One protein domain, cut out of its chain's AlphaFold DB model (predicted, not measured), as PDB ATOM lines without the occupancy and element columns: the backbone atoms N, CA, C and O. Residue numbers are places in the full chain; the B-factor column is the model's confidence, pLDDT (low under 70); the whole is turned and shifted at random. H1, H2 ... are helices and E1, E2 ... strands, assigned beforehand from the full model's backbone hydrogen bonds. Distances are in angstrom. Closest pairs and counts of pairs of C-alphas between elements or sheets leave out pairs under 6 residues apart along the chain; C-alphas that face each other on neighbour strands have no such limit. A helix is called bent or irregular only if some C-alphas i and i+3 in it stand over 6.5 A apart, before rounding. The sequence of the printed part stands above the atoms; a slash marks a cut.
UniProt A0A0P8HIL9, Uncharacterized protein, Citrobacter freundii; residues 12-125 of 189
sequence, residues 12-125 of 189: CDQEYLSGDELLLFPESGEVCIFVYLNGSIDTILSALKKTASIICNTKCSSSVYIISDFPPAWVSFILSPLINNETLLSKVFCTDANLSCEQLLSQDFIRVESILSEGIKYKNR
ATOM      1  N   CYS A  12     -12.925  37.928 136.360       75.31
ATOM      2  CA  CYS A  12     -12.284  39.221 136.110       75.31
ATOM      3  C   CYS A  12     -11.298  39.626 137.222       75.31
ATOM      4  O   CYS A  12     -10.828  40.766 137.225       75.31
ATOM      5  N   ASP A  13     -10.948  38.709 138.132       76.88
ATOM      6  CA  ASP A  13      -9.956  38.952 139.196       76.88
ATOM      7  C   ASP A  13      -8.573  39.294 138.618       76.88
ATOM      8  O   ASP A  13      -7.781  40.024 139.219       76.88
ATOM      9  N   GLN A  14      -8.294  38.793 137.413       81.25
ATOM     10  CA  GLN A  14      -7.092  39.092 136.650       81.25
ATOM     11  C   GLN A  14      -7.420  39.894 135.390       81.25
ATOM     12  O   GLN A  14      -8.383  39.624 134.676       81.25
ATOM     13  N   GLU A  15      -6.553  40.857 135.083       84.94
ATOM     14  CA  GLU A  15      -6.697  41.771 133.942       84.94
ATOM     15  C   GLU A  15      -6.370  41.126 132.583       84.94
ATOM     16  O   GLU A  15      -6.659  41.714 131.545       84.94
ATOM     17  N   TYR A  16      -5.734  39.953 132.580       86.69
ATOM     18  CA  TYR A  16      -5.289  39.241 131.381       86.69
ATOM     19  C   TYR A  16      -5.784  37.806 131.398       86.69
ATOM     20  O   TYR A  16      -6.019  37.242 132.467       86.69
ATOM     21  N   LEU A  17      -5.953  37.234 130.208       86.62
ATOM     22  CA  LEU A  17      -6.325  35.836 130.066       86.62
ATOM     23  C   LEU A  17      -5.166  34.949 130.529       86.62
ATOM     24  O   LEU A  17      -4.052  35.073 130.021       86.62
ATOM     25  N   SER A  18      -5.429  34.098 131.517       87.44
ATOM     26  CA  SER A  18      -4.467  33.109 132.002       87.44
ATOM     27  C   SER A  18      -4.410  31.889 131.077       87.44
ATOM     28  O   SER A  18      -5.288  31.687 130.236       87.44
ATOM     29  N   GLY A  19      -3.374  31.058 131.240       85.94
ATOM     30  CA  GLY A  19      -3.245  29.806 130.490       85.94
ATOM     31  C   GLY A  19      -4.415  28.852 130.734       85.94
ATOM     32  O   GLY A  19      -4.958  28.308 129.778       85.94
ATOM     33  N   ASP A  20      -4.862  28.725 131.985       86.81
ATOM     34  CA  ASP A  20      -5.972  27.838 132.354       86.81
ATOM     35  C   ASP A  20      -7.303  28.314 131.760       86.81
ATOM     36  O   ASP A  20      -8.094  27.517 131.262       86.81
ATOM     37  N   GLU A  21      -7.543  29.626 131.742       88.56
ATOM     38  CA  GLU A  21      -8.746  30.183 131.119       88.56
ATOM     39  C   GLU A  21      -8.720  30.075 129.591       88.56
ATOM     40  O   GLU A  21      -9.780  30.022 128.972       88.56
ATOM     41  N   LEU A  22      -7.539  30.024 128.962       87.12
ATOM     42  CA  LEU A  22      -7.429  29.803 127.520       87.12
ATOM     43  C   LEU A  22      -7.967  28.419 127.124       87.12
ATOM     44  O   LEU A  22      -8.551  28.286 126.052       87.12
ATOM     45  N   LEU A  23      -7.848  27.421 128.009       87.56
ATOM     46  CA  LEU A  23      -8.382  26.066 127.805       87.56
ATOM     47  C   LEU A  23      -9.918  26.019 127.790       87.56
ATOM     48  O   LEU A  23     -10.499  25.028 127.353       87.56
ATOM     49  N   LEU A  24     -10.591  27.079 128.252       87.38
ATOM     50  CA  LEU A  24     -12.048  27.193 128.165       87.38
ATOM     51  C   LEU A  24     -12.522  27.462 126.730       87.38
ATOM     52  O   LEU A  24     -13.705  27.270 126.440       87.38
ATOM     53  N   PHE A  25     -11.618  27.903 125.851       90.06
ATOM     54  CA  PHE A  25     -11.911  28.218 124.461       90.06
ATOM     55  C   PHE A  25     -11.544  27.048 123.545       90.06
ATOM     56  O   PHE A  25     -10.470  26.462 123.690       90.06
ATOM     57  N   PRO A  26     -12.402  26.711 122.571       88.62
ATOM     58  CA  PRO A  26     -12.096  25.665 121.614       88.62
ATOM     59  C   PRO A  26     -10.964  26.102 120.676       88.62
ATOM     60  O   PRO A  26     -10.785  27.285 120.380       88.62
ATOM     61  N   GLU A  27     -10.217  25.131 120.149       86.94
ATOM     62  CA  GLU A  27      -9.126  25.410 119.207       86.94
ATOM     63  C   GLU A  27      -9.620  25.922 117.842       86.94
ATOM     64  O   GLU A  27      -8.848  26.520 117.092       86.94
ATOM     65  N   SER A  28     -10.899  25.706 117.520       85.88
ATOM     66  CA  SER A  28     -11.565  26.186 116.306       85.88
ATOM     67  C   SER A  28     -13.082  26.311 116.515       85.88
ATOM     68  O   SER A  28     -13.618  25.818 117.506       85.88
ATOM     69  N   GLY A  29     -13.774  26.978 115.589       86.19
ATOM     70  CA  GLY A  29     -15.219  27.214 115.660       86.19
ATOM     71  C   GLY A  29     -15.587  28.621 116.129       86.19
ATOM     72  O   GLY A  29     -14.730  29.510 116.205       86.19
ATOM     73  N   GLU A  30     -16.877  28.823 116.397       88.12
ATOM     74  CA  GLU A  30     -17.431  30.101 116.846       88.12
ATOM     75  C   GLU A  30     -17.840  30.044 118.315       88.12
ATOM     76  O   GLU A  30     -18.443  29.071 118.768       88.12
ATOM     77  N   VAL A  31     -17.530  31.107 119.055       91.31
ATOM     78  CA  VAL A  31     -17.944  31.279 120.447       91.31
ATOM     79  C   VAL A  31     -18.613  32.631 120.641       91.31
ATOM     80  O   VAL A  31     -18.174  33.652 120.106       91.31
ATOM     81  N   CYS A  32     -19.668  32.636 121.450       91.31
ATOM     82  CA  CYS A  32     -20.327  33.853 121.901       91.31
ATOM     83  C   CYS A  32     -19.873  34.174 123.323       91.31
ATOM     84  O   CYS A  32     -19.955  33.334 124.219       91.31
ATOM     85  N   ILE A  33     -19.412  35.402 123.530       92.88
ATOM     86  CA  ILE A  33     -18.913  35.880 124.815       92.88
ATOM     87  C   ILE A  33     -19.794  37.032 125.261       92.88
ATOM     88  O   ILE A  33     -19.890  38.043 124.570       92.88
ATOM     89  N   PHE A  34     -20.402  36.899 126.432       92.00
ATOM     90  CA  PHE A  34     -21.182  37.963 127.049       92.00
ATOM     91  C   PHE A  34     -20.366  38.605 128.166       92.00
ATOM     92  O   PHE A  34     -19.884  37.921 129.069       92.00
ATOM     93  N   VAL A  35     -20.207  39.924 128.099       93.75
ATOM     94  CA  VAL A  35     -19.435  40.713 129.060       93.75
ATOM     95  C   VAL A  35     -20.373  41.710 129.711       93.75
ATOM     96  O   VAL A  35     -20.797  42.677 129.082       93.75
ATOM     97  N   TYR A  36     -20.691  41.485 130.981       91.06
ATOM     98  CA  TYR A  36     -21.513  42.404 131.755       91.06
ATOM     99  C   TYR A  36     -20.614  43.365 132.538       91.06
ATOM    100  O   TYR A  36     -19.856  42.949 133.415       91.06
ATOM    101  N   LEU A  37     -20.667  44.651 132.199       91.31
ATOM    102  CA  LEU A  37     -19.881  45.703 132.835       91.31
ATOM    103  C   LEU A  37     -20.720  46.398 133.903       91.31
ATOM    104  O   LEU A  37     -21.395  47.389 133.634       91.31
ATOM    105  N   ASN A  38     -20.627  45.880 135.124       84.00
ATOM    106  CA  ASN A  38     -21.213  46.460 136.327       84.00
ATOM    107  C   ASN A  38     -20.128  46.575 137.410       84.00
ATOM    108  O   ASN A  38     -19.216  45.749 137.473       84.00
ATOM    109  N   GLY A  39     -20.218  47.603 138.251       84.81
ATOM    110  CA  GLY A  39     -19.350  47.795 139.410       84.81
ATOM    111  C   GLY A  39     -18.514  49.071 139.361       84.81
ATOM    112  O   GLY A  39     -18.854  50.059 138.704       84.81
ATOM    113  N   SER A  40     -17.415  49.071 140.113       88.50
ATOM    114  CA  SER A  40     -16.495  50.202 140.194       88.50
ATOM    115  C   SER A  40     -15.646  50.339 138.927       88.50
ATOM    116  O   SER A  40     -15.461  49.399 138.151       88.50
ATOM    117  N   ILE A  41     -15.112  51.547 138.700       88.88
ATOM    118  CA  ILE A  41     -14.347  51.869 137.485       88.88
ATOM    119  C   ILE A  41     -13.164  50.912 137.294       88.88
ATOM    120  O   ILE A  41     -12.891  50.514 136.167       88.88
ATOM    121  N   ASP A  42     -12.464  50.513 138.355       90.94
ATOM    122  CA  ASP A  42     -11.362  49.556 138.244       90.94
ATOM    123  C   ASP A  42     -11.825  48.177 137.755       90.94
ATOM    124  O   ASP A  42     -11.155  47.599 136.897       90.94
ATOM    125  N   THR A  43     -12.971  47.676 138.229       90.31
ATOM    126  CA  THR A  43     -13.550  46.402 137.782       90.31
ATOM    127  C   THR A  43     -13.908  46.471 136.304       90.31
ATOM    128  O   THR A  43     -13.510  45.602 135.533       90.31
ATOM    129  N   ILE A  44     -14.561  47.553 135.879       92.00
ATOM    130  CA  ILE A  44     -14.945  47.770 134.478       92.00
ATOM    131  C   ILE A  44     -13.714  47.852 133.573       92.00
ATOM    132  O   ILE A  44     -13.649  47.187 132.542       92.00
ATOM    133  N   LEU A  45     -12.709  48.644 133.956       92.94
ATOM    134  CA  LEU A  45     -11.475  48.772 133.181       92.94
ATOM    135  C   LEU A  45     -10.703  47.443 133.121       92.94
ATOM    136  O   LEU A  45     -10.127  47.121 132.082       92.94
ATOM    137  N   SER A  46     -10.716  46.659 134.202       92.38
ATOM    138  CA  SER A  46     -10.094  45.330 134.248       92.38
ATOM    139  C   SER A  46     -10.829  44.330 133.360       92.38
ATOM    140  O   SER A  46     -10.183  43.626 132.588       92.38
ATOM    141  N   ALA A  47     -12.164  44.322 133.391       93.56
ATOM    142  CA  ALA A  47     -12.999  43.482 132.539       93.56
ATOM    143  C   ALA A  47     -12.827  43.822 131.051       93.56
ATOM    144  O   ALA A  47     -12.713  42.922 130.223       93.56
ATOM    145  N   LEU A  48     -12.718  45.107 130.696       94.25
ATOM    146  CA  LEU A  48     -12.417  45.531 129.323       94.25
ATOM    147  C   LEU A  48     -11.025  45.080 128.875       94.25
ATOM    148  O   LEU A  48     -10.847  44.626 127.745       94.25
ATOM    149  N   LYS A  49     -10.040  45.161 129.770       93.88
ATOM    150  CA  LYS A  49      -8.679  44.690 129.507       93.88
ATOM    151  C   LYS A  49      -8.616  43.171 129.332       93.88
ATOM    152  O   LYS A  49      -7.998  42.699 128.377       93.88
ATOM    153  N   LYS A  50      -9.343  42.425 130.165       93.62
ATOM    154  CA  LYS A  50      -9.505  40.971 130.056       93.62
ATOM    155  C   LYS A  50     -10.219  40.586 128.763       93.62
ATOM    156  O   LYS A  50      -9.748  39.710 128.048       93.62
ATOM    157  N   THR A  51     -11.287  41.301 128.414       94.56
ATOM    158  CA  THR A  51     -12.028  41.136 127.154       94.56
ATOM    159  C   THR A  51     -11.120  41.324 125.940       94.56
ATOM    160  O   THR A  51     -11.093  40.470 125.060       94.56
ATOM    161  N   ALA A  52     -10.316  42.390 125.908       93.75
ATOM    162  CA  ALA A  52      -9.340  42.593 124.836       93.75
ATOM    163  C   ALA A  52      -8.293  41.469 124.790       93.75
ATOM    164  O   ALA A  52      -7.962  40.978 123.714       93.75
ATOM    165  N   SER A  53      -7.811  41.017 125.954       93.00
ATOM    166  CA  SER A  53      -6.901  39.873 126.043       93.00
ATOM    167  C   SER A  53      -7.523  38.604 125.464       93.00
ATOM    168  O   SER A  53      -6.826  37.871 124.775       93.00
ATOM    169  N   ILE A  54      -8.808  38.345 125.707       92.94
ATOM    170  CA  ILE A  54      -9.519  37.205 125.120       92.94
ATOM    171  C   ILE A  54      -9.563  37.349 123.598       92.94
ATOM    172  O   ILE A  54      -9.029  36.498 122.893       92.94
ATOM    173  N   ILE A  55     -10.088  38.471 123.100       92.75
ATOM    174  CA  ILE A  55     -10.226  38.746 121.662       92.75
ATOM    175  C   ILE A  55      -8.897  38.578 120.912       92.75
ATOM    176  O   ILE A  55      -8.872  38.030 119.814       92.75
ATOM    177  N   CYS A  56      -7.790  39.042 121.494       91.62
ATOM    178  CA  CYS A  56      -6.482  39.016 120.842       91.62
ATOM    179  C   CYS A  56      -5.738  37.676 120.941       91.62
ATOM    180  O   CYS A  56      -4.787  37.491 120.185       91.62
ATOM    181  N   ASN A  57      -6.096  36.785 121.873       90.44
ATOM    182  CA  ASN A  57      -5.303  35.577 122.156       90.44
ATOM    183  C   ASN A  57      -6.052  34.258 121.917       90.44
ATOM    184  O   ASN A  57      -5.415  33.205 121.898       90.44
ATOM    185  N   THR A  58      -7.371  34.271 121.711       89.12
ATOM    186  CA  THR A  58      -8.119  33.056 121.353       89.12
ATOM    187  C   THR A  58      -7.985  32.730 119.867       89.12
ATOM    188  O   THR A  58      -8.031  33.626 119.028       89.12
ATOM    189  N   LYS A  59      -7.872  31.439 119.528       86.44
ATOM    190  CA  LYS A  59      -7.814  30.968 118.129       86.44
ATOM    191  C   LYS A  59      -9.190  30.880 117.459       86.44
ATOM    192  O   LYS A  59      -9.279  30.928 116.235       86.44
ATOM    193  N   CYS A  60     -10.251  30.737 118.249       86.50
ATOM    194  CA  CYS A  60     -11.621  30.661 117.761       86.50
ATOM    195  C   CYS A  60     -12.153  32.021 117.281       86.50
ATOM    196  O   CYS A  60     -11.679  33.088 117.673       86.50
ATOM    197  N   SER A  61     -13.186  31.970 116.440       86.50
ATOM    198  CA  SER A  61     -13.965  33.141 116.044       86.50
ATOM    199  C   SER A  61     -14.847  33.564 117.217       86.50
ATOM    200  O   SER A  61     -15.776  32.848 117.578       86.50
ATOM    201  N   SER A  62     -14.558  34.713 117.824       90.06
ATOM    202  CA  SER A  62     -15.276  35.181 119.014       90.06
ATOM    203  C   SER A  62     -16.186  36.363 118.679       90.06
ATOM    204  O   SER A  62     -15.700  37.427 118.291       90.06
ATOM    205  N   SER A  63     -17.496  36.187 118.861       92.88
ATOM    206  CA  SER A  63     -18.473  37.282 118.882       92.88
ATOM    207  C   SER A  63     -18.641  37.760 120.319       92.88
ATOM    208  O   SER A  63     -19.012  36.980 121.198       92.88
ATOM    209  N   VAL A  64     -18.340  39.031 120.579       95.50
ATOM    210  CA  VAL A  64     -18.321  39.596 121.935       95.50
ATOM    211  C   VAL A  64     -19.452  40.596 122.104       95.50
ATOM    212  O   VAL A  64     -19.495  41.598 121.400       95.50
ATOM    213  N   TYR A  65     -20.324  40.353 123.076       94.12
ATOM    214  CA  TYR A  65     -21.476  41.181 123.412       94.12
ATOM    215  C   TYR A  65     -21.252  41.844 124.768       94.12
ATOM    216  O   TYR A  65     -21.293  41.195 125.812       94.12
ATOM    217  N   ILE A  66     -20.995  43.147 124.749       94.69
ATOM    218  CA  ILE A  66     -20.748  43.959 125.935       94.69
ATOM    219  C   ILE A  66     -22.047  44.649 126.348       94.69
ATOM    220  O   ILE A  66     -22.616  45.436 125.593       94.69
ATOM    221  N   ILE A  67     -22.495  44.372 127.565       92.25
ATOM    222  CA  ILE A  67     -23.705  44.928 128.169       92.25
ATOM    223  C   ILE A  67     -23.258  45.817 129.328       92.25
ATOM    224  O   ILE A  67     -22.503  45.369 130.190       92.25
ATOM    225  N   SER A  68     -23.644  47.091 129.321       89.75
ATOM    226  CA  SER A  68     -22.984  48.100 130.154       89.75
ATOM    227  C   SER A  68     -23.888  49.283 130.494       89.75
ATOM    228  O   SER A  68     -24.591  49.789 129.627       89.75
ATOM    229  N   ASP A  69     -23.778  49.811 131.717       85.94
ATOM    230  CA  ASP A  69     -24.400  51.095 132.107       85.94
ATOM    231  C   ASP A  69     -23.725  52.313 131.438       85.94
ATOM    232  O   ASP A  69     -24.259  53.430 131.366       85.94
ATOM    233  N   PHE A  70     -22.501  52.120 130.941       84.19
ATOM    234  CA  PHE A  70     -21.770  53.119 130.168       84.19
ATOM    235  C   PHE A  70     -22.223  53.101 128.709       84.19
ATOM    236  O   PHE A  70     -22.387  52.018 128.146       84.19
ATOM    237  N   PRO A  71     -22.314  54.277 128.054       82.50
ATOM    238  CA  PRO A  71     -22.593  54.360 126.627       82.50
ATOM    239  C   PRO A  71     -21.696  53.432 125.796       82.50
ATOM    240  O   PRO A  71     -20.482  53.419 126.039       82.50
ATOM    241  N   PRO A  72     -22.223  52.789 124.736       85.19
ATOM    242  CA  PRO A  72     -21.426  52.021 123.779       85.19
ATOM    243  C   PRO A  72     -20.185  52.772 123.280       85.19
ATOM    244  O   PRO A  72     -19.103  52.203 123.201       85.19
ATOM    245  N   ALA A  73     -20.297  54.083 123.045       81.56
ATOM    246  CA  ALA A  73     -19.156  54.923 122.683       81.56
ATOM    247  C   ALA A  73     -18.052  54.960 123.746       81.56
ATOM    248  O   ALA A  73     -16.878  54.871 123.393       81.56
ATOM    249  N   TRP A  74     -18.398  55.059 125.034       86.25
ATOM    250  CA  TRP A  74     -17.408  55.025 126.115       86.25
ATOM    251  C   TRP A  74     -16.620  53.721 126.073       86.25
ATOM    252  O   TRP A  74     -15.394  53.744 126.015       86.25
ATOM    253  N   VAL A  75     -17.342  52.598 126.021       89.50
ATOM    254  CA  VAL A  75     -16.776  51.250 125.944       89.50
ATOM    255  C   VAL A  75     -15.843  51.134 124.740       89.50
ATOM    256  O   VAL A  75     -14.681  50.765 124.903       89.50
ATOM    257  N   SER A  76     -16.299  51.551 123.557       87.94
ATOM    258  CA  SER A  76     -15.509  51.522 122.322       87.94
ATOM    259  C   SER A  76     -14.208  52.321 122.433       87.94
ATOM    260  O   SER A  76     -13.159  51.842 122.008       87.94
ATOM    261  N   PHE A  77     -14.237  53.519 123.031       86.25
ATOM    262  CA  PHE A  77     -13.042  54.362 123.178       86.25
ATOM    263  C   PHE A  77     -11.993  53.787 124.139       86.25
ATOM    264  O   PHE A  77     -10.804  54.079 123.974       86.25
ATOM    265  N   ILE A  78     -12.417  53.005 125.134       89.50
ATOM    266  CA  ILE A  78     -11.516  52.333 126.080       89.50
ATOM    267  C   ILE A  78     -11.012  51.004 125.523       89.50
ATOM    268  O   ILE A  78      -9.842  50.680 125.711       89.50
ATOM    269  N   LEU A  79     -11.873  50.252 124.836       92.12
ATOM    270  CA  LEU A  79     -11.558  48.922 124.327       92.12
ATOM    271  C   LEU A  79     -10.672  48.967 123.079       92.12
ATOM    272  O   LEU A  79      -9.721  48.199 122.977       92.12
ATOM    273  N   SER A  80     -10.943  49.877 122.137       89.25
ATOM    274  CA  SER A  80     -10.256  49.885 120.838       89.25
ATOM    275  C   SER A  80      -8.723  49.956 120.921       89.25
ATOM    276  O   SER A  80      -8.075  49.260 120.150       89.25
ATOM    277  N   PRO A  81      -8.094  50.751 121.815       87.81
ATOM    278  CA  PRO A  81      -6.633  50.811 121.919       87.81
ATOM    279  C   PRO A  81      -5.999  49.539 122.497       87.81
ATOM    280  O   PRO A  81      -4.778  49.407 122.457       87.81
ATOM    281  N   LEU A  82      -6.800  48.652 123.094       90.81
ATOM    282  CA  LEU A  82      -6.343  47.397 123.692       90.81
ATOM    283  C   LEU A  82      -6.300  46.255 122.679       90.81
ATOM    284  O   LEU A  82      -5.656  45.242 122.940       90.81
ATOM    285  N   ILE A  83      -6.976  46.419 121.544       90.50
ATOM    286  CA  ILE A  83      -7.080  45.410 120.500       90.50
ATOM    287  C   ILE A  83      -6.037  45.718 119.425       90.50
ATOM    288  O   ILE A  83      -6.010  46.801 118.846       90.50
ATOM    289  N   ASN A  84      -5.145  44.758 119.187       83.75
ATOM    290  CA  ASN A  84      -4.000  44.898 118.283       83.75
ATOM    291  C   ASN A  84      -4.371  44.867 116.790       83.75
ATOM    292  O   ASN A  84      -3.566  45.279 115.958       83.75
ATOM    293  N   ASN A  85      -5.567  44.384 116.455       85.56
ATOM    294  CA  ASN A  85      -6.056  44.251 115.092       85.56
ATOM    295  C   ASN A  85      -7.489  44.787 114.991       85.56
ATOM    296  O   ASN A  85      -8.420  44.197 115.540       85.56
ATOM    297  N   GLU A  86      -7.672  45.896 114.273       83.25
ATOM    298  CA  GLU A  86      -8.973  46.560 114.149       83.25
ATOM    299  C   GLU A  86     -10.040  45.669 113.494       83.25
ATOM    300  O   GLU A  86     -11.215  45.822 113.816       83.25
ATOM    301  N   THR A  87      -9.665  44.678 112.672       87.81
ATOM    302  CA  THR A  87     -10.649  43.762 112.068       87.81
ATOM    303  C   THR A  87     -11.380  42.918 113.112       87.81
ATOM    304  O   THR A  87     -12.524  42.519 112.888       87.81
ATOM    305  N   LEU A  88     -10.774  42.698 114.284       90.06
ATOM    306  CA  LEU A  88     -11.401  41.987 115.398       90.06
ATOM    307  C   LEU A  88     -12.551  42.793 116.026       90.06
ATOM    308  O   LEU A  88     -13.455  42.209 116.617       90.06
ATOM    309  N   LEU A  89     -12.576  44.122 115.855       90.12
ATOM    310  CA  LEU A  89     -13.643  44.992 116.370       90.12
ATOM    311  C   LEU A  89     -14.972  44.811 115.627       90.12
ATOM    312  O   LEU A  89     -16.020  45.153 116.174       90.12
ATOM    313  N   SER A  90     -14.945  44.250 114.413       90.06
ATOM    314  CA  SER A  90     -16.144  43.976 113.603       90.06
ATOM    315  C   SER A  90     -17.093  42.956 114.249       90.06
ATOM    316  O   SER A  90     -18.284  42.922 113.921       90.06
ATOM    317  N   LYS A  91     -16.569  42.150 115.186       92.12
ATOM    318  CA  LYS A  91     -17.280  41.121 115.963       92.12
ATOM    319  C   LYS A  91     -17.513  41.516 117.422       92.12
ATOM    320  O   LYS A  91     -17.908  40.680 118.232       92.12
ATOM    321  N   VAL A  92     -17.261  42.779 117.767       95.06
ATOM    322  CA  VAL A  92     -17.551  43.314 119.099       95.06
ATOM    323  C   VAL A  92     -18.781  44.201 119.023       95.06
ATOM    324  O   VAL A  92     -18.871  45.127 118.215       95.06
ATOM    325  N   PHE A  93     -19.716  43.913 119.907       93.75
ATOM    326  CA  PHE A  93     -21.051  44.464 119.963       93.75
ATOM    327  C   PHE A  93     -21.282  45.067 121.346       93.75
ATOM    328  O   PHE A  93     -20.836  44.511 122.346       93.75
ATOM    329  N   CYS A  94     -21.984  46.193 121.414       91.75
ATOM    330  CA  CYS A  94     -22.261  46.900 122.659       91.75
ATOM    331  C   CYS A  94     -23.749  47.234 122.776       91.75
ATOM    332  O   CYS A  94     -24.379  47.632 121.792       91.75
ATOM    333  N   THR A  95     -24.283  47.144 123.991       89.31
ATOM    334  CA  THR A  95     -25.637  47.590 124.330       89.31
ATOM    335  C   THR A  95     -25.726  48.116 125.767       89.31
ATOM    336  O   THR A  95     -24.797  47.945 126.563       89.31
ATOM    337  N   ASP A  96     -26.834  48.787 126.081       83.44
ATOM    338  CA  ASP A  96     -27.127  49.334 127.409       83.44
ATOM    339  C   ASP A  96     -27.573  48.222 128.378       83.44
ATOM    340  O   ASP A  96     -28.284  47.294 127.990       83.44
ATOM    341  N   ALA A  97     -27.150  48.300 129.639       84.06
ATOM    342  CA  ALA A  97     -27.505  47.327 130.673       84.06
ATOM    343  C   ALA A  97     -28.927  47.494 131.234       84.06
ATOM    344  O   ALA A  97     -29.421  46.570 131.877       84.06
ATOM    345  N   ASN A  98     -29.608  48.614 130.964       80.69
ATOM    346  CA  ASN A  98     -30.976  48.873 131.437       80.69
ATOM    347  C   ASN A  98     -32.068  48.165 130.615       80.69
ATOM    348  O   ASN A  98     -33.257  48.417 130.807       80.69
ATOM    349  N   LEU A  99     -31.680  47.301 129.680       78.44
ATOM    350  CA  LEU A  99     -32.601  46.534 128.854       78.44
ATOM    351  C   LEU A  99     -33.087  45.288 129.601       78.44
ATOM    352  O   LEU A  99     -32.309  44.576 130.235       78.44
ATOM    353  N   SER A 100     -34.379  44.992 129.483       81.19
ATOM    354  CA  SER A 100     -34.939  43.710 129.921       81.19
ATOM    355  C   SER A 100     -34.349  42.541 129.121       81.19
ATOM    356  O   SER A 100     -33.837  42.718 128.013       81.19
ATOM    357  N   CYS A 101     -34.457  41.319 129.649       79.38
ATOM    358  CA  CYS A 101     -33.991  40.125 128.938       79.38
ATOM    359  C   CYS A 101     -34.661  39.959 127.565       79.38
ATOM    360  O   CYS A 101     -33.980  39.611 126.608       79.38
ATOM    361  N   GLU A 102     -35.959  40.253 127.444       80.81
ATOM    362  CA  GLU A 102     -36.669  40.210 126.158       80.81
ATOM    363  C   GLU A 102     -36.087  41.220 125.165       80.81
ATOM    364  O   GLU A 102     -35.810  40.870 124.019       80.81
ATOM    365  N   GLN A 103     -35.804  42.443 125.625       80.56
ATOM    366  CA  GLN A 103     -35.171  43.467 124.796       80.56
ATOM    367  C   GLN A 103     -33.771  43.044 124.349       80.56
ATOM    368  O   GLN A 103     -33.456  43.191 123.175       80.56
ATOM    369  N   LEU A 104     -32.957  42.456 125.232       79.62
ATOM    370  CA  LEU A 104     -31.624  41.952 124.874       79.62
ATOM    371  C   LEU A 104     -31.667  40.867 123.791       79.62
ATOM    372  O   LEU A 104     -30.741  40.781 122.988       79.62
ATOM    373  N   LEU A 105     -32.725  40.054 123.755       78.56
ATOM    374  CA  LEU A 105     -32.906  39.011 122.742       78.56
ATOM    375  C   LEU A 105     -33.389  39.570 121.397       78.56
ATOM    376  O   LEU A 105     -33.093  38.986 120.358       78.56
ATOM    377  N   SER A 106     -34.130  40.680 121.411       74.94
ATOM    378  CA  SER A 106     -34.692  41.302 120.207       74.94
ATOM    379  C   SER A 106     -33.867  42.461 119.640       74.94
ATOM    380  O   SER A 106     -34.209  42.984 118.582       74.94
ATOM    381  N   GLN A 107     -32.845  42.929 120.359       72.94
ATOM    382  CA  GLN A 107     -32.163  44.177 120.033       72.94
ATOM    383  C   GLN A 107     -30.983  43.986 119.084       72.94
ATOM    384  O   GLN A 107     -30.123  43.127 119.274       72.94
ATOM    385  N   ASP A 108     -30.887  44.901 118.123       74.94
ATOM    386  CA  ASP A 108     -29.688  45.085 117.321       74.94
ATOM    387  C   ASP A 108     -28.583  45.693 118.188       74.94
ATOM    388  O   ASP A 108     -28.581  46.885 118.520       74.94
ATOM    389  N   PHE A 109     -27.622  44.861 118.579       85.19
ATOM    390  CA  PHE A 109     -26.434  45.352 119.255       85.19
ATOM    391  C   PHE A 109     -25.606  46.227 118.310       85.19
ATOM    392  O   PHE A 109     -25.384  45.899 117.141       85.19
ATOM    393  N   ILE A 110     -25.066  47.321 118.843       87.81
ATOM    394  CA  ILE A 110     -24.285  48.264 118.046       87.81
ATOM    395  C   ILE A 110     -22.858  47.736 117.906       87.81
ATOM    396  O   ILE A 110     -22.182  47.482 118.904       87.81
ATOM    397  N   ARG A 111     -22.362  47.616 116.672       90.44
ATOM    398  CA  ARG A 111     -20.969  47.225 116.416       90.44
ATOM    399  C   ARG A 111     -19.997  48.314 116.868       90.44
ATOM    400  O   ARG A 111     -20.143  49.488 116.518       90.44
ATOM    401  N   VAL A 112     -18.952  47.909 117.586       88.19
ATOM    402  CA  VAL A 112     -17.879  48.802 118.049       88.19
ATOM    403  C   VAL A 112     -17.181  49.479 116.873       88.19
ATOM    404  O   VAL A 112     -16.945  50.686 116.914       88.19
ATOM    405  N   GLU A 113     -16.900  48.734 115.804       88.69
ATOM    406  CA  GLU A 113     -16.313  49.270 114.571       88.69
ATOM    407  C   GLU A 113     -17.152  50.410 113.965       88.69
ATOM    408  O   GLU A 113     -16.603  51.451 113.593       88.69
ATOM    409  N   SER A 114     -18.481  50.266 113.925       85.62
ATOM    410  CA  SER A 114     -19.391  51.301 113.416       85.62
ATOM    411  C   SER A 114     -19.320  52.568 114.266       85.62
ATOM    412  O   SER A 114     -19.159  53.664 113.729       85.62
ATOM    413  N   ILE A 115     -19.317  52.426 115.595       82.50
ATOM    414  CA  ILE A 115     -19.165  53.552 116.529       82.50
ATOM    415  C   ILE A 115     -17.830  54.271 116.321       82.50
ATOM    416  O   ILE A 115     -17.772  55.494 116.411       82.50
ATOM    417  N   LEU A 116     -16.744  53.543 116.056       79.50
ATOM    418  CA  LEU A 116     -15.421  54.131 115.821       79.50
ATOM    419  C   LEU A 116     -15.303  54.779 114.435       79.50
ATOM    420  O   LEU A 116     -14.592  55.777 114.290       79.50
ATOM    421  N   SER A 117     -16.023  54.253 113.445       77.62
ATOM    422  CA  SER A 117     -16.112  54.811 112.091       77.62
ATOM    423  C   SER A 117     -16.921  56.108 112.084       77.62
ATOM    424  O   SER A 117     -16.456  57.130 111.581       77.62
ATOM    425  N   GLU A 118     -18.072  56.139 112.758       71.00
ATOM    426  CA  GLU A 118     -18.789  57.384 113.063       71.00
ATOM    427  C   GLU A 118     -17.969  58.288 113.995       71.00
ATOM    428  O   GLU A 118     -17.967  59.513 113.859       71.00
ATOM    429  N   GLY A 119     -17.185  57.652 114.869       58.16
ATOM    430  CA  GLY A 119     -16.062  58.131 115.678       58.16
ATOM    431  C   GLY A 119     -15.119  59.091 114.950       58.16
ATOM    432  O   GLY A 119     -14.572  60.014 115.556       58.16
ATOM    433  N   ILE A 120     -14.963  58.935 113.634       50.41
ATOM    434  CA  ILE A 120     -14.174  59.833 112.784       50.41
ATOM    435  C   ILE A 120     -14.747  61.262 112.810       50.41
ATOM    436  O   ILE A 120     -13.970  62.215 112.803       50.41
ATOM    437  N   LYS A 121     -16.063  61.448 113.005       50.84
ATOM    438  CA  LYS A 121     -16.673  62.771 113.275       50.84
ATOM    439  C   LYS A 121     -16.244  63.364 114.627       50.84
ATOM    440  O   LYS A 121     -16.267  64.581 114.810       50.84
ATOM    441  N   TYR A 122     -15.802  62.531 115.568       52.31
ATOM    442  CA  TYR A 122     -15.340  62.921 116.904       52.31
ATOM    443  C   TYR A 122     -13.819  63.132 116.986       52.31
ATOM    444  O   TYR A 122     -13.352  63.718 117.967       52.31
ATOM    445  N   LYS A 123     -13.042  62.770 115.945       49.91
ATOM    446  CA  LYS A 123     -11.610  63.137 115.826       49.91
ATOM    447  C   LYS A 123     -11.397  64.649 115.977       49.91
ATOM    448  O   LYS A 123     -10.425  65.070 116.600       49.91
ATOM    449  N   ASN A 124     -12.352  65.460 115.513       49.53
ATOM    450  CA  ASN A 124     -12.309  66.921 115.631       49.53
ATOM    451  C   ASN A 124     -12.440  67.444 117.075       49.53
ATOM    452  O   ASN A 124     -12.117  68.601 117.332       49.53
ATOM    453  N   ARG A 125     -12.876  66.622 118.042       57.84
ATOM    454  CA  ARG A 125     -13.140  67.058 119.426       57.84
ATOM    455  C   ARG A 125     -11.992  66.805 120.412       57.84
ATOM    456  O   ARG A 125     -12.174  66.989 121.611       57.84
TER     457      ARG A 125
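What this domain is: This is residues 12 to 125 of the 189 residues of an uncharacterized protein of Citrobacter freundii (UniProt A0A0P8HIL9). A small sheet of three parallel strands, E1, E2 and E3 in that order, has two crossed helices, H2 and H3, over one face: two layers, strands below and helices above. The short H4 sits at the sheet's level, H6 starts by E3 and H4 and sticks out with residues 120 to 125, and the short H1 and H5 lie far from the core. The printed part has 114 residues, with elements in the order H1 E1 H2 E2 H3 H4 E3 H5 H6, of the mixed class, helices and strands. It is compact, with a radius of gyration of the C-alphas of 14.0 A and spans of 40 by 34 by 29 A.

How they stand to each other: The inner strand E2, residues 61 to 68, is parallel to the edge strand E1, residues 30 to 37, at 18 degrees, with N 33 and O 63 2.8 A apart, within hydrogen-bond range. On its other side E2 is parallel to the edge strand E3, residues 92 to 96, at 19 degrees, with N 66 and O 93 within range at 2.8 A. H2, residues 41 to 57, is on the sheet at a height of 9.9 A, over E1 and E2, and runs along the strands, at 7 degrees to E2 on the local plane. H3, residues 72 to 82, is on the same face at a height of 9.4 A, over E2 and slantwise to the strands, at 37 degrees to E2 on the local plane; E3 is only just not under it, with 2 of its C-alphas falling there. H2 and H3 touch at a steep tilt of 56 degrees, the same way; their closest C-alphas, of Ala 52 and Leu 82, are 5.8 A apart. E1, H2, E2 and E2, H3, H4, E3 are strand-helix-strand units, parallel neighbour strands with helices between, both with right-handed crossovers. H4, residues 86 to 91, stands at the sheet's level, its height only 2.0 A. H6, residues 112 to 125, only grazes the sheet with residues 112 to 115. With residues 112 to 116 alone it touches H3, about perpendicular at 87 degrees, the closest C-alphas being those of Ser 76 and Val 112, 5.6 A apart. Residues 110 to 111 pair antiparallel with 93 to 94 of E3. H1, residues 19 to 22, and H5, residues 101 to 106, are not on the sheet. Every O i to N i+4 pair is within range in H2 and H5, but 5 of 7 in H3, 6 of 10 in H6 and 0 of 2 in H4, where 3 of 3 O i to N i+3 pairs are; H1 is too short for such a pair.

Where its parts are: E1 and E2 are each 22.5 A long, E3 14.0 A, H2 24.1 A, H3 15.8 A and H6 18.9 A. C-alpha 30, where E1 begins, is at (-17.431, 30.101, 116.846), and C-alpha 125, where H6 ends, at (-13.140, 67.058, 119.426). H3 is only just irregular, with C-alphas 78 and 81 6.6 A apart.

The domain as a whole: The two C-alphas farthest apart, of Asp 20 and Asn 124, are 43.0 A apart. The printed part has no cut and no long link. Its mean pLDDT is 85.2, and residues 119 to 125 are under 70.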